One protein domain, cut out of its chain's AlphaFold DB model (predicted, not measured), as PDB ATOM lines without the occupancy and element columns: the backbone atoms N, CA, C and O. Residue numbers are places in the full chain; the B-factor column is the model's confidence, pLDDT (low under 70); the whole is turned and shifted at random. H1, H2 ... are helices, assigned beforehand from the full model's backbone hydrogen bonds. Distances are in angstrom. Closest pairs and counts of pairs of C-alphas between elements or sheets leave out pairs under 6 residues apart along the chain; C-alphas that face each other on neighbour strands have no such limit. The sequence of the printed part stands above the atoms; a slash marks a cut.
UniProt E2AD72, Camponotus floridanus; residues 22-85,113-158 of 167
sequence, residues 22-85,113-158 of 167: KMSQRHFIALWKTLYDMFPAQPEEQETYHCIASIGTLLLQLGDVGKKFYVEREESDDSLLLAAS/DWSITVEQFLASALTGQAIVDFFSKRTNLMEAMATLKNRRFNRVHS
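This is residues 22 to 85 and 113 to 158 of the 167 residues of a protein of Camponotus floridanus (UniProt E2AD72). One long helix, H2, runs beside the shorter H1 in the opposite direction, and two short helices, H3 and H4, pack on residues 55 to 59 and 47 to 52 of H2. Residues 72 to 85 of H2 stick out at one end, and residues 136 to 158, with H5, stick out as an arm at the other. The printed part has 110 residues with five named helices, H1 to H5 in order, and no named strand: all helix. It is an extended rod, with a radius of gyration of the C-alphas of 21.8 A and spans of 81 by 29 by 20 A.

H1, residues 25 to 37, begins at C-alpha 25 (32.440, 57.946, -5.437) and is 18.0 A long. H2, residues 46 to 85, measures 59.0 A and ends at C-alpha 85 (26.132, 91.817, -15.204). H3 is residues 118 to 125, 10.3 A, and H4 residues 129 to 136, 10.1 A. H5, residues 141 to 157, measures 24.4 A and ends at C-alpha 157 (24.222, 17.636, 18.222).

H1 and H2 are close but not clearly touching, the closest C-alphas, Trp 32 and Gly 56, 7.3 A apart, at a shallow tilt of 13 degrees, opposite ways. H2 touches H3, closest at C-alphas 55 and 124, 6.4 A. H2 touches H4, about perpendicular at 77 degrees, closest at C-alphas 48 and 130, 5.1 A. H1 and H3 are near each other. H5 is apart from the other helices. In all five helices every O i to N i+4 pair is within hydrogen-bond range.

The C-alphas of Ser 85 and Ser 158, the two farthest apart, are 81.5 A apart. Residues 86 to 112 are not printed, and C-alphas 85 and 113 are 27.6 A apart across this cut. Of the links printed whole, none is long. Mean pLDDT of the printed part is 83.5; 24 residues are under 70, among them 68 to 78 and 80 to 85.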
ATOM      1  N   LYS A  22      22.039  60.988  -8.060       85.44
ATOM      2  CA  LYS A  22      23.398  60.607  -8.450       85.44
ATOM      3  C   LYS A  22      24.170  60.071  -7.245       85.44
ATOM      4  O   LYS A  22      24.021  60.541  -6.118       85.44
ATOM      5  N   MET A  23      25.028  59.099  -7.504       89.06
ATOM      6  CA  MET A  23      25.845  58.407  -6.526       89.06
ATOM      7  C   MET A  23      27.253  58.997  -6.498       89.06
ATOM      8  O   MET A  23      27.914  59.059  -7.533       89.06
ATOM      9  N   SER A  24      27.729  59.397  -5.315       91.69
ATOM     10  CA  SER A  24      29.116  59.845  -5.139       91.69
ATOM     11  C   SER A  24      30.105  58.676  -5.121       91.69
ATOM     12  O   SER A  24      29.719  57.521  -4.918       91.69
ATOM     13  N   GLN A  25      31.400  58.971  -5.271       92.75
ATOM     14  CA  GLN A  25      32.440  57.946  -5.437       92.75
ATOM     15  C   GLN A  25      32.478  56.951  -4.286       92.75
ATOM     16  O   GLN A  25      32.520  55.746  -4.508       92.75
ATOM     17  N   ARG A  26      32.378  57.430  -3.043       89.25
ATOM     18  CA  ARG A  26      32.372  56.563  -1.857       89.25
ATOM     19  C   ARG A  26      31.221  55.554  -1.888       89.25
ATOM     20  O   ARG A  26      31.426  54.387  -1.566       89.25
ATOM     21  N   HIS A  27      30.027  55.995  -2.281       91.62
ATOM     22  CA  HIS A  27      28.855  55.125  -2.374       91.62
ATOM     23  C   HIS A  27      28.987  54.134  -3.531       91.62
ATOM     24  O   HIS A  27      28.662  52.961  -3.358       91.62
ATOM     25  N   PHE A  28      29.540  54.574  -4.665       94.31
ATOM     26  CA  PHE A  28      29.862  53.685  -5.775       94.31
ATOM     27  C   PHE A  28      30.860  52.605  -5.361       94.31
ATOM     28  O   PHE A  28      30.596  51.433  -5.592       94.31
ATOM     29  N   ILE A  29      31.962  52.961  -4.697       93.31
ATOM     30  CA  ILE A  29      32.961  51.987  -4.236       93.31
ATOM     31  C   ILE A  29      32.336  50.969  -3.275       93.31
ATOM     32  O   ILE A  29      32.609  49.776  -3.387       93.31
ATOM     33  N   ALA A  30      31.467  51.409  -2.360       93.88
ATOM     34  CA  ALA A  30      30.764  50.504  -1.452       93.88
ATOM     35  C   ALA A  30      29.819  49.547  -2.201       93.88
ATOM     36  O   ALA A  30      29.823  48.340  -1.936       93.88
ATOM     37  N   LEU A  31      29.050  50.061  -3.166       94.06
ATOM     38  CA  LEU A  31      28.204  49.243  -4.037       94.06
ATOM     39  C   LEU A  31      29.043  48.247  -4.848       94.06
ATOM     40  O   LEU A  31      28.727  47.061  -4.878       94.06
ATOM     41  N   TRP A  32      30.133  48.713  -5.457       95.25
ATOM     42  CA  TRP A  32      31.037  47.911  -6.280       95.25
ATOM     43  C   TRP A  32      31.705  46.798  -5.472       95.25
ATOM     44  O   TRP A  32      31.777  45.656  -5.918       95.25
ATOM     45  N   LYS A  33      32.127  47.098  -4.240       93.44
ATOM     46  CA  LYS A  33      32.651  46.098  -3.308       93.44
ATOM     47  C   LYS A  33      31.593  45.063  -2.935       93.44
ATOM     48  O   LYS A  33      31.895  43.878  -2.925       93.44
ATOM     49  N   THR A  34      30.359  45.493  -2.679       94.12
ATOM     50  CA  THR A  34      29.251  44.569  -2.393       94.12
ATOM     51  C   THR A  34      28.979  43.660  -3.591       94.12
ATOM     52  O   THR A  34      28.751  42.469  -3.413       94.12
ATOM     53  N   LEU A  35      29.043  44.203  -4.811       92.06
ATOM     54  CA  LEU A  35      28.937  43.430  -6.046       92.06
ATOM     55  C   LEU A  35      30.043  42.377  -6.141       92.06
ATOM     56  O   LEU A  35      29.741  41.214  -6.372       92.06
ATOM     57  N   TYR A  36      31.297  42.770  -5.916       92.12
ATOM     58  CA  TYR A  36      32.441  41.859  -5.900       92.12
ATOM     59  C   TYR A  36      32.286  40.750  -4.846       92.12
ATOM     60  O   TYR A  36      32.459  39.578  -5.164       92.12
ATOM     61  N   ASP A  37      31.888  41.107  -3.622       90.75
ATOM     62  CA  ASP A  37      31.737  40.171  -2.501       90.75
ATOM     63  C   ASP A  37      30.578  39.160  -2.716       90.75
ATOM     64  O   ASP A  37      30.494  38.163  -1.996       90.75
ATOM     65  N   MET A  38      29.678  39.385  -3.689       89.00
ATOM     66  CA  MET A  38      28.622  38.424  -4.055       89.00
ATOM     67  C   MET A  38      29.136  37.248  -4.892       89.00
ATOM     68  O   MET A  38      28.494  36.193  -4.898       89.00
ATOM     69  N   PHE A  39      30.269  37.397  -5.582       86.31
ATOM     70  CA  PHE A  39      30.832  36.318  -6.386       86.31
ATOM     71  C   PHE A  39      31.586  35.327  -5.493       86.31
ATOM     72  O   PHE A  39      32.366  35.729  -4.625       86.31
ATOM     73  N   PRO A  40      31.351  34.014  -5.650       77.50
ATOM     74  CA  PRO A  40      32.022  33.020  -4.839       77.50
ATOM     75  C   PRO A  40      33.525  33.017  -5.156       77.50
ATOM     76  O   PRO A  40      33.934  33.058  -6.312       77.50
ATOM     77  N   ALA A  41      34.364  32.910  -4.124       66.88
ATOM     78  CA  ALA A  41      35.810  32.749  -4.275       66.88
ATOM     79  C   ALA A  41      36.144  31.340  -4.805       66.88
ATOM     80  O   ALA A  41      36.627  30.485  -4.064       66.88
ATOM     81  N   GLN A  42      35.818  31.069  -6.070       70.38
ATOM     82  CA  GLN A  42      36.174  29.834  -6.761       70.38
ATOM     83  C   GLN A  42      37.349  30.083  -7.717       70.38
ATOM     84  O   GLN A  42      37.357  31.091  -8.425       70.38
ATOM     85  N   PRO A  43      38.339  29.174  -7.757       60.03
ATOM     86  CA  PRO A  43      39.551  29.347  -8.557       60.03
ATOM     87  C   PRO A  43      39.321  29.341 -10.080       60.03
ATOM     88  O   PRO A  43      40.207  29.770 -10.809       60.03
ATOM     89  N   GLU A  44      38.156  28.900 -10.572       63.03
ATOM     90  CA  GLU A  44      37.839  28.862 -12.012       63.03
ATOM     91  C   GLU A  44      37.199  30.153 -12.567       63.03
ATOM     92  O   GLU A  44      37.042  30.279 -13.776       63.03
ATOM     93  N   GLU A  45      36.873  31.157 -11.743       74.88
ATOM     94  CA  GLU A  45      36.143  32.359 -12.197       74.88
ATOM     95  C   GLU A  45      37.048  33.535 -12.637       74.88
ATOM     96  O   GLU A  45      36.724  34.708 -12.435       74.88
ATOM     97  N   GLN A  46      38.193  33.258 -13.273       83.88
ATOM     98  CA  GLN A  46      39.122  34.308 -13.735       83.88
ATOM     99  C   GLN A  46      38.450  35.319 -14.684       83.88
ATOM    100  O   GLN A  46      38.717  36.523 -14.609       83.88
ATOM    101  N   GLU A  47      37.555  34.848 -15.555       87.38
ATOM    102  CA  GLU A  47      36.800  35.698 -16.483       87.38
ATOM    103  C   GLU A  47      35.860  36.663 -15.753       87.38
ATOM    104  O   GLU A  47      35.757  37.832 -16.133       87.38
ATOM    105  N   THR A  48      35.239  36.216 -14.660       89.94
ATOM    106  CA  THR A  48      34.381  37.045 -13.806       89.94
ATOM    107  C   THR A  48      35.174  38.191 -13.192       89.94
ATOM    108  O   THR A  48      34.778  39.351 -13.309       89.94
ATOM    109  N   TYR A  49      36.332  37.900 -12.593       91.19
ATOM    110  CA  TYR A  49      37.171  38.932 -11.980       91.19
ATOM    111  C   TYR A  49      37.727  39.917 -13.005       91.19
ATOM    112  O   TYR A  49      37.748  41.121 -12.743       91.19
ATOM    113  N   HIS A  50      38.125  39.433 -14.184       92.94
ATOM    114  CA  HIS A  50      38.546  40.299 -15.283       92.94
ATOM    115  C   HIS A  50      37.401  41.211 -15.752       92.94
ATOM    116  O   HIS A  50      37.594  42.416 -15.924       92.94
ATOM    117  N   CYS A  51      36.193  40.662 -15.905       94.00
ATOM    118  CA  CYS A  51      34.998  41.412 -16.280       94.00
ATOM    119  C   CYS A  51      34.665  42.507 -15.251       94.00
ATOM    120  O   CYS A  51      34.488  43.669 -15.622       94.00
ATOM    121  N   ILE A  52      34.670  42.169 -13.958       93.50
ATOM    122  CA  ILE A  52      34.455  43.125 -12.864       93.50
ATOM    123  C   ILE A  52      35.544  44.207 -12.878       93.50
ATOM    124  O   ILE A  52      35.234  45.395 -12.841       93.50
ATOM    125  N   ALA A  53      36.824  43.850 -12.979       94.75
ATOM    126  CA  ALA A  53      37.898  44.844 -13.013       94.75
ATOM    127  C   ALA A  53      37.747  45.818 -14.198       94.75
ATOM    128  O   ALA A  53      37.896  47.032 -14.031       94.75
ATOM    129  N   SER A  54      37.398  45.293 -15.376       96.50
ATOM    130  CA  SER A  54      37.173  46.088 -16.584       96.50
ATOM    131  C   SER A  54      36.005  47.067 -16.417       96.50
ATOM    132  O   SER A  54      36.177  48.270 -16.624       96.50
ATOM    133  N   ILE A  55      34.846  46.591 -15.953       96.81
ATOM    134  CA  ILE A  55      33.652  47.432 -15.764       96.81
ATOM    135  C   ILE A  55      33.854  48.449 -14.639       96.81
ATOM    136  O   ILE A  55      33.483  49.613 -14.789       96.81
ATOM    137  N   GLY A  56      34.484  48.050 -13.531       96.31
ATOM    138  CA  GLY A  56      34.798  48.957 -12.428       96.31
ATOM    139  C   GLY A  56      35.718  50.096 -12.870       96.31
ATOM    140  O   GLY A  56      35.483  51.252 -12.521       96.31
ATOM    141  N   THR A  57      36.714  49.790 -13.707       96.38
ATOM    142  CA  THR A  57      37.612  50.798 -14.293       96.38
ATOM    143  C   THR A  57      36.860  51.745 -15.222       96.38
ATOM    144  O   THR A  57      37.018  52.961 -15.114       96.38
ATOM    145  N   LEU A  58      35.998  51.209 -16.091       96.38
ATOM    146  CA  LEU A  58      35.170  52.011 -16.990       96.38
ATOM    147  C   LEU A  58      34.271  52.988 -16.216       96.38
ATOM    148  O   LEU A  58      34.159  54.152 -16.591       96.38
ATOM    149  N   LEU A  59      33.657  52.539 -15.118       95.75
ATOM    150  CA  LEU A  59      32.777  53.372 -14.294       95.75
ATOM    151  C   LEU A  59      33.528  54.475 -13.542       95.75
ATOM    152  O   LEU A  59      33.019  55.592 -13.435       95.75
ATOM    153  N   LEU A  60      34.746  54.196 -13.071       94.94
ATOM    154  CA  LEU A  60      35.621  55.215 -12.484       94.94
ATOM    155  C   LEU A  60      35.968  56.300 -13.507       94.94
ATOM    156  O   LEU A  60      35.735  57.480 -13.238       94.94
ATOM    157  N   GLN A  61      36.410  55.888 -14.699       93.88
ATOM    158  CA  GLN A  61      36.717  56.796 -15.807       93.88
ATOM    159  C   GLN A  61      35.493  57.609 -16.241       93.88
ATOM    160  O   GLN A  61      35.611  58.802 -16.520       93.88
ATOM    161  N   LEU A  62      34.309  56.991 -16.280       91.62
ATOM    162  CA  LEU A  62      33.067  57.673 -16.637       91.62
ATOM    163  C   LEU A  62      32.730  58.789 -15.641       91.62
ATOM    164  O   LEU A  62      32.355  59.884 -16.062       91.62
ATOM    165  N   GLY A  63      32.895  58.542 -14.341       90.62
ATOM    166  CA  GLY A  63      32.708  59.576 -13.322       90.62
ATOM    167  C   GLY A  63      33.754  60.696 -13.406       90.62
ATOM    168  O   GLY A  63      33.399  61.869 -13.274       90.62
ATOM    169  N   ASP A  64      35.011  60.369 -13.725       89.06
ATOM    170  CA  ASP A  64      36.079  61.364 -13.924       89.06
ATOM    171  C   ASP A  64      35.818  62.259 -15.143       89.06
ATOM    172  O   ASP A  64      36.098  63.459 -15.131       89.06
ATOM    173  N   VAL A  65      35.265  61.687 -16.212       86.50
ATOM    174  CA  VAL A  65      34.848  62.428 -17.407       86.50
ATOM    175  C   VAL A  65      33.612  63.283 -17.110       86.50
ATOM    176  O   VAL A  65      33.560  64.443 -17.518       86.50
ATOM    177  N   GLY A  66      32.647  62.759 -16.347       81.69
ATOM    178  CA  GLY A  66      31.460  63.500 -15.912       81.69
ATOM    179  C   GLY A  66      31.795  64.745 -15.087       81.69
ATOM    180  O   GLY A  66      31.165  65.785 -15.275       81.69
ATOM    181  N   LYS A  67      32.834  64.664 -14.244       79.06
ATOM    182  CA  LYS A  67      33.389  65.810 -13.515       79.06
ATOM    183  C   LYS A  67      33.826  66.921 -14.479       79.06
ATOM    184  O   LYS A  67      33.377  68.053 -14.342       79.06
ATOM    185  N   LYS A  68      34.633  66.594 -15.495       68.88
ATOM    186  CA  LYS A  68      35.186  67.575 -16.455       68.88
ATOM    187  C   LYS A  68      34.104  68.362 -17.200       68.88
ATOM    188  O   LYS A  68      34.214  69.575 -17.314       68.88
ATOM    189  N   PHE A  69      33.035  67.690 -17.632       69.62
ATOM    190  CA  PHE A  69      31.912  68.348 -18.311       69.62
ATOM    191  C   PHE A  69      31.089  69.265 -17.393       69.62
ATOM    192  O   PHE A  69      30.454  70.200 -17.879       69.62
ATOM    193  N   TYR A  70      31.065  68.999 -16.082       65.94
ATOM    194  CA  TYR A  70      30.438  69.897 -15.110       65.94
ATOM    195  C   TYR A  70      31.293  71.147 -14.855       65.94
ATOM    196  O   TYR A  70      30.719  72.231 -14.820       65.94
ATOM    197  N   VAL A  71      32.630  71.012 -14.763       60.59
ATOM    198  CA  VAL A  71      33.547  72.171 -14.631       60.59
ATOM    199  C   VAL A  71      33.350  73.135 -15.798       60.59
ATOM    200  O   VAL A  71      33.091  74.314 -15.597       60.59
ATOM    201  N   GLU A  72      33.429  72.615 -17.025       59.28
ATOM    202  CA  GLU A  72      33.401  73.429 -18.246       59.28
ATOM    203  C   GLU A  72      32.078  74.196 -18.398       59.28
ATOM    204  O   GLU A  72      32.045  75.325 -18.892       59.28
ATOM    205  N   ARG A  73      30.969  73.601 -17.936       62.00
ATOM    206  CA  ARG A  73      29.659  74.253 -17.932       62.00
ATOM    207  C   ARG A  73      29.570  75.372 -16.898       62.00
ATOM    208  O   ARG A  73      29.048  76.425 -17.242       62.00
ATOM    209  N   GLU A  74      30.060  75.162 -15.676       60.31
ATOM    210  CA  GLU A  74      30.070  76.220 -14.654       60.31
ATOM    211  C   GLU A  74      30.944  77.403 -15.077       60.31
ATOM    212  O   GLU A  74      30.487  78.539 -15.007       60.31
ATOM    213  N   GLU A  75      32.146  77.155 -15.608       60.28
ATOM    214  CA  GLU A  75      33.025  78.219 -16.122       60.28
ATOM    215  C   GLU A  75      32.358  79.027 -17.251       60.28
ATOM    216  O   GLU A  75      32.503  80.253 -17.336       60.28
ATOM    217  N   SER A  76      31.593  78.345 -18.109       62.53
ATOM    218  CA  SER A  76      30.840  78.972 -19.199       62.53
ATOM    219  C   SER A  76      29.653  79.800 -18.691       62.53
ATOM    220  O   SER A  76      29.451  80.923 -19.157       62.53
ATOM    221  N   ASP A  77      28.884  79.280 -17.730       61.84
ATOM    222  CA  ASP A  77      27.732  79.975 -17.144       61.84
ATOM    223  C   ASP A  77      28.168  81.181 -16.296       61.84
ATOM    224  O   ASP A  77      27.543  82.240 -16.385       61.84
ATOM    225  N   ASP A  78      29.277  81.083 -15.554       63.72
ATOM    226  CA  ASP A  78      29.875  82.208 -14.821       63.72
ATOM    227  C   ASP A  78      30.372  83.299 -15.772       63.72
ATOM    228  O   ASP A  78      30.147  84.487 -15.530       63.72
ATOM    229  N   SER A  79      30.983  82.916 -16.898       70.00
ATOM    230  CA  SER A  79      31.401  83.863 -17.939       70.00
ATOM    231  C   SER A  79      30.203  84.582 -18.574       70.00
ATOM    232  O   SER A  79      30.271  85.787 -18.836       70.00
ATOM    233  N   LEU A  80      29.080  83.881 -18.777       69.69
ATOM    234  CA  LEU A  80      27.821  84.474 -19.245       69.69
ATOM    235  C   LEU A  80      27.188  85.400 -18.197       69.69
ATOM    236  O   LEU A  80      26.717  86.484 -18.549       69.69
ATOM    237  N   LEU A  81      27.205  85.019 -16.917       67.88
ATOM    238  CA  LEU A  81      26.724  85.843 -15.803       67.88
ATOM    239  C   LEU A  81      27.565  87.117 -15.628       67.88
ATOM    240  O   LEU A  81      27.013  88.203 -15.415       67.88
ATOM    241  N   LEU A  82      28.890  87.020 -15.775       67.88
ATOM    242  CA  LEU A  82      29.785  88.179 -15.775       67.88
ATOM    243  C   LEU A  82      29.502  89.106 -16.966       67.88
ATOM    244  O   LEU A  82      29.396  90.320 -16.793       67.88
ATOM    245  N   ALA A  83      29.327  88.549 -18.167       68.56
ATOM    246  CA  ALA A  83      29.006  89.333 -19.358       68.56
ATOM    247  C   ALA A  83      27.630  90.019 -19.254       68.56
ATOM    248  O   ALA A  83      27.476  91.169 -19.670       68.56
ATOM    249  N   ALA A  84      26.636  89.349 -18.665       65.75
ATOM    250  CA  ALA A  84      25.298  89.897 -18.457       65.75
ATOM    251  C   ALA A  84      25.258  90.979 -17.361       65.75
ATOM    252  O   ALA A  84      24.555  91.978 -17.513       65.75
ATOM    253  N   SER A  85      26.033  90.818 -16.283       62.06
ATOM    254  CA  SER A  85      26.132  91.817 -15.204       62.06
ATOM    255  C   SER A  85      26.920  93.065 -15.614       62.06
ATOM    256  O   SER A  85      26.593  94.161 -15.166       62.06
ATOM    257  N   ASP A 113      31.984  67.351  -7.805       78.12
ATOM    258  CA  ASP A 113      32.061  66.083  -7.110       78.12
ATOM    259  C   ASP A 113      31.870  64.937  -8.110       78.12
ATOM    260  O   ASP A 113      30.908  64.901  -8.887       78.12
ATOM    261  N   TRP A 114      32.807  63.980  -8.089       89.94
ATOM    262  CA  TRP A 114      32.691  62.736  -8.848       89.94
ATOM    263  C   TRP A 114      31.311  62.140  -8.587       89.94
ATOM    264  O   TRP A 114      30.913  61.939  -7.431       89.94
ATOM    265  N   SER A 115      30.576  61.848  -9.656       90.75
ATOM    266  CA  SER A 115      29.264  61.236  -9.539       90.75
ATOM    267  C   SER A 115      28.889  60.428 -10.771       90.75
ATOM    268  O   SER A 115      29.247  60.770 -11.898       90.75
ATOM    269  N   ILE A 116      28.126  59.361 -10.544       92.38
ATOM    270  CA  ILE A 116      27.493  58.565 -11.597       92.38
ATOM    271  C   ILE A 116      26.023  58.336 -11.262       92.38
ATOM    272  O   ILE A 116      25.605  58.404 -10.108       92.38
ATOM    273  N   THR A 117      25.221  58.055 -12.273       91.38
ATOM    274  CA  THR A 117      23.825  57.640 -12.109       91.38
ATOM    275  C   THR A 117      23.732  56.126 -11.909       91.38
ATOM    276  O   THR A 117      24.631  55.375 -12.303       91.38
ATOM    277  N   VAL A 118      22.639  55.658 -11.303       90.38
ATOM    278  CA  VAL A 118      22.388  54.213 -11.163       90.38
ATOM    279  C   VAL A 118      22.204  53.571 -12.536       90.38
ATOM    280  O   VAL A 118      22.649  52.453 -12.767       90.38
ATOM    281  N   GLU A 119      21.617  54.302 -13.472       91.25
ATOM    282  CA  GLU A 119      21.414  53.909 -14.857       91.25
ATOM    283  C   GLU A 119      22.749  53.684 -15.571       91.25
ATOM    284  O   GLU A 119      22.899  52.674 -16.251       91.25
ATOM    285  N   GLN A 120      23.744  54.558 -15.374       93.69
ATOM    286  CA  GLN A 120      25.099  54.357 -15.906       93.69
ATOM    287  C   GLN A 120      25.761  53.113 -15.309       93.69
ATOM    288  O   GLN A 120      26.312  52.305 -16.052       93.69
ATOM    289  N   PHE A 121      25.663  52.925 -13.988       94.69
ATOM    290  CA  PHE A 121      26.153  51.711 -13.332       94.69
ATOM    291  C   PHE A 121      25.508  50.452 -13.929       94.69
ATOM    292  O   PHE A 121      26.220  49.529 -14.321       94.69
ATOM    293  N   LEU A 122      24.176  50.424 -14.033       93.25
ATOM    294  CA  LEU A 122      23.433  49.281 -14.563       93.25
ATOM    295  C   LEU A 122      23.767  49.034 -16.033       93.25
ATOM    296  O   LEU A 122      24.036  47.895 -16.404       93.25
ATOM    297  N   ALA A 123      23.794  50.084 -16.853       93.75
ATOM    298  CA  ALA A 123      24.139  49.984 -18.264       93.75
ATOM    299  C   ALA A 123      25.532  49.371 -18.443       93.75
ATOM    300  O   ALA A 123      25.675  48.438 -19.227       93.75
ATOM    301  N   SER A 124      26.532  49.827 -17.680       96.06
ATOM    302  CA  SER A 124      27.881  49.253 -17.723       96.06
ATOM    303  C   SER A 124      27.920  47.820 -17.189       96.06
ATOM    304  O   SER A 124      28.518  46.957 -17.830       96.06
ATOM    305  N   ALA A 125      27.259  47.525 -16.069       93.12
ATOM    306  CA  ALA A 125      27.232  46.181 -15.492       93.12
ATOM    307  C   ALA A 125      26.598  45.146 -16.438       93.12
ATOM    308  O   ALA A 125      27.111  44.036 -16.565       93.12
ATOM    309  N   LEU A 126      25.537  45.526 -17.156       93.81
ATOM    310  CA  LEU A 126      24.844  44.668 -18.124       93.81
ATOM    311  C   LEU A 126      25.665  44.376 -19.391       93.81
ATOM    312  O   LEU A 126      25.313  43.468 -20.141       93.81
ATOM    313  N   THR A 127      26.764  45.096 -19.635       95.56
ATOM    314  CA  THR A 127      27.703  44.744 -20.719       95.56
ATOM    315  C   THR A 127      28.578  43.536 -20.373       95.56
ATOM    316  O   THR A 127      29.096  42.868 -21.269       95.56
ATOM    317  N   GLY A 128      28.729  43.227 -19.083       93.88
ATOM    318  CA  GLY A 128      29.560  42.133 -18.606       93.88
ATOM    319  C   GLY A 128      28.836  40.800 -18.613       93.88
ATOM    320  O   GLY A 128      28.068  40.527 -17.694       93.88
ATOM    321  N   GLN A 129      29.125  39.937 -19.591       92.31
ATOM    322  CA  GLN A 129      28.473  38.622 -19.685       92.31
ATOM    323  C   GLN A 129      28.650  37.782 -18.419       92.31
ATOM    324  O   GLN A 129      27.666  37.280 -17.901       92.31
ATOM    325  N   ALA A 130      29.846  37.742 -17.826       91.00
ATOM    326  CA  ALA A 130      30.068  36.995 -16.585       91.00
ATOM    327  C   ALA A 130      29.178  37.477 -15.417       91.00
ATOM    328  O   ALA A 130      28.700  36.674 -14.614       91.00
ATOM    329  N   ILE A 131      28.908  38.788 -15.339       91.12
ATOM    330  CA  ILE A 131      27.993  39.366 -14.345       91.12
ATOM    331  C   ILE A 131      26.551  38.953 -14.667       91.12
ATOM    332  O   ILE A 131      25.823  38.499 -13.782       91.12
ATOM    333  N   VAL A 132      26.141  39.072 -15.932       92.69
ATOM    334  CA  VAL A 132      24.798  38.690 -16.397       92.69
ATOM    335  C   VAL A 132      24.530  37.203 -16.163       92.69
ATOM    336  O   VAL A 132      23.480  36.845 -15.626       92.69
ATOM    337  N   ASP A 133      25.485  36.342 -16.496       90.50
ATOM    338  CA  ASP A 133      25.400  34.895 -16.331       90.50
ATOM    339  C   ASP A 133      25.255  34.519 -14.860       90.50
ATOM    340  O   ASP A 133      24.400  33.703 -14.510       90.50
ATOM    341  N   PHE A 134      26.037  35.148 -13.976       88.75
ATOM    342  CA  PHE A 134      25.931  34.923 -12.538       88.75
ATOM    343  C   PHE A 134      24.530  35.240 -12.006       88.75
ATOM    344  O   PHE A 134      23.926  34.392 -11.348       88.75
ATOM    345  N   PHE A 135      23.977  36.410 -12.340       88.88
ATOM    346  CA  PHE A 135      22.632  36.798 -11.894       88.88
ATOM    347  C   PHE A 135      21.500  36.048 -12.615       88.88
ATOM    348  O   PHE A 135      20.374  36.017 -12.116       88.88
ATOM    349  N   SER A 136      21.782  35.409 -13.754       89.69
ATOM    350  CA  SER A 136      20.816  34.579 -14.487       89.69
ATOM    351  C   SER A 136      20.681  33.163 -13.911       89.69
ATOM    352  O   SER A 136      19.668  32.492 -14.141       89.69
ATOM    353  N   LYS A 137      21.670  32.689 -13.136       87.44
ATOM    354  CA  LYS A 137      21.622  31.380 -12.467       87.44
ATOM    355  C   LYS A 137      20.475  31.354 -11.452       87.44
ATOM    356  O   LYS A 137      20.430  32.136 -10.506       87.44
ATOM    357  N   ARG A 138      19.551  30.399 -11.593       83.38
ATOM    358  CA  ARG A 138      18.499  30.183 -10.588       83.38
ATOM    359  C   ARG A 138      19.075  29.460  -9.378       83.38
ATOM    360  O   ARG A 138      19.458  28.298  -9.471       83.38
ATOM    361  N   THR A 139      19.074  30.116  -8.224       80.94
ATOM    362  CA  THR A 139      19.416  29.468  -6.954       80.94
ATOM    363  C   THR A 139      18.192  28.767  -6.368       80.94
ATOM    364  O   THR A 139      17.149  29.392  -6.156       80.94
ATOM    365  N   ASN A 140      18.307  27.473  -6.056       84.88
ATOM    366  CA  ASN A 140      17.263  26.752  -5.332       84.88
ATOM    367  C   ASN A 140      17.277  27.152  -3.848       84.88
ATOM    368  O   ASN A 140      18.007  26.591  -3.029       84.88
ATOM    369  N   LEU A 141      16.458  28.146  -3.498       85.12
ATOM    370  CA  LEU A 141      16.388  28.671  -2.134       85.12
ATOM    371  C   LEU A 141      15.915  27.618  -1.121       85.12
ATOM    372  O   LEU A 141      16.384  27.629   0.015       85.12
ATOM    373  N   MET A 142      15.030  26.691  -1.513       87.19
ATOM    374  CA  MET A 142      14.547  25.646  -0.600       87.19
ATOM    375  C   MET A 142      15.671  24.696  -0.191       87.19
ATOM    376  O   MET A 142      15.825  24.388   0.990       87.19
ATOM    377  N   GLU A 143      16.490  24.274  -1.150       89.06
ATOM    378  CA  GLU A 143      17.648  23.419  -0.892       89.06
ATOM    379  C   GLU A 143      18.714  24.138  -0.052       89.06
ATOM    380  O   GLU A 143      19.252  23.566   0.903       89.06
ATOM    381  N   ALA A 144      18.964  25.421  -0.331       84.75
ATOM    382  CA  ALA A 144      19.866  26.245   0.471       84.75
ATOM    383  C   ALA A 144      19.381  26.372   1.930       84.75
ATOM    384  O   ALA A 144      20.167  26.206   2.869       84.75
ATOM    385  N   MET A 145      18.076  26.596   2.137       86.25
ATOM    386  CA  MET A 145      17.460  26.643   3.468       86.25
ATOM    387  C   MET A 145      17.543  25.293   4.188       86.25
ATOM    388  O   MET A 145      17.882  25.256   5.375       86.25
ATOM    389  N   ALA A 146      17.272  24.187   3.489       89.25
ATOM    390  CA  ALA A 146      17.382  22.841   4.047       89.25
ATOM    391  C   ALA A 146      18.824  22.534   4.482       89.25
ATOM    392  O   ALA A 146      19.056  22.081   5.605       89.25
ATOM    393  N   THR A 147      19.803  22.877   3.643       86.38
ATOM    394  CA  THR A 147      21.234  22.721   3.937       86.38
ATOM    395  C   THR A 147      21.647  23.529   5.166       86.38
ATOM    396  O   THR A 147      22.323  23.010   6.057       86.38
ATOM    397  N   LEU A 148      21.216  24.791   5.265       85.19
ATOM    398  CA  LEU A 148      21.522  25.641   6.417       85.19
ATOM    399  C   LEU A 148      20.889  25.099   7.708       85.19
ATOM    400  O   LEU A 148      21.541  25.077   8.756       85.19
ATOM    401  N   LYS A 149      19.643  24.617   7.629       85.81
ATOM    402  CA  LYS A 149      18.931  24.008   8.759       85.81
ATOM    403  C   LYS A 149      19.642  22.742   9.248       85.81
ATOM    404  O   LYS A 149      19.863  22.614  10.452       85.81
ATOM    405  N   ASN A 150      20.082  21.874   8.337       81.56
ATOM    406  CA  ASN A 150      20.847  20.669   8.672       81.56
ATOM    407  C   ASN A 150      22.223  20.995   9.269       81.56
ATOM    408  O   ASN A 150      22.616  20.388  10.261       81.56
ATOM    409  N   ARG A 151      22.937  22.001   8.745       81.94
ATOM    410  CA  ARG A 151      24.206  22.457   9.345       81.94
ATOM    411  C   ARG A 151      24.018  22.957  10.777       81.94
ATOM    412  O   ARG A 151      24.828  22.635  11.646       81.94
ATOM    413  N   ARG A 152      22.953  23.724  11.037       76.94
ATOM    414  CA  ARG A 152      22.620  24.196  12.390       76.94
ATOM    415  C   ARG A 152      22.295  23.027  13.319       76.94
ATOM    416  O   ARG A 152      22.778  23.016  14.443       76.94
ATOM    417  N   PHE A 153      21.519  22.057  12.844       74.00
ATOM    418  CA  PHE A 153      21.163  20.862  13.604       74.00
ATOM    419  C   PHE A 153      22.404  20.026  13.970       74.00
ATOM    420  O   PHE A 153      22.637  19.755  15.145       74.00
ATOM    421  N   ASN A 154      23.275  19.734  13.000       69.25
ATOM    422  CA  ASN A 154      24.492  18.944  13.231       69.25
ATOM    423  C   ASN A 154      25.484  19.636  14.175       69.25
ATOM    424  O   ASN A 154      26.119  18.973  14.991       69.25
ATOM    425  N   ARG A 155      25.606  20.969  14.111       70.81
ATOM    426  CA  ARG A 155      26.471  21.716  15.037       70.81
ATOM    427  C   ARG A 155      25.985  21.618  16.488       70.81
ATOM    428  O   ARG A 155      26.813  21.578  17.388       70.81
ATOM    429  N   VAL A 156      24.673  21.588  16.715       61.59
ATOM    430  CA  VAL A 156      24.103  21.483  18.068       61.59
ATOM    431  C   VAL A 156      24.256  20.063  18.620       61.59
ATOM    432  O   VAL A 156      24.586  19.912  19.790       61.59
ATOM    433  N   HIS A 157      24.101  19.032  17.785       58.19
ATOM    434  CA  HIS A 157      24.222  17.636  18.222       58.19
ATOM    435  C   HIS A 157      25.665  17.138  18.377       58.19
ATOM    436  O   HIS A 157      25.928  16.292  19.224       58.19
ATOM    437  N   SER A 158      26.630  17.702  17.648       57.25
ATOM    438  CA  SER A 158      28.047  17.348  17.825       57.25
ATOM    439  C   SER A 158      28.633  17.792  19.176       57.25
ATOM    440  O   SER A 158      29.711  17.333  19.538       57.25
TER     441      SER A 158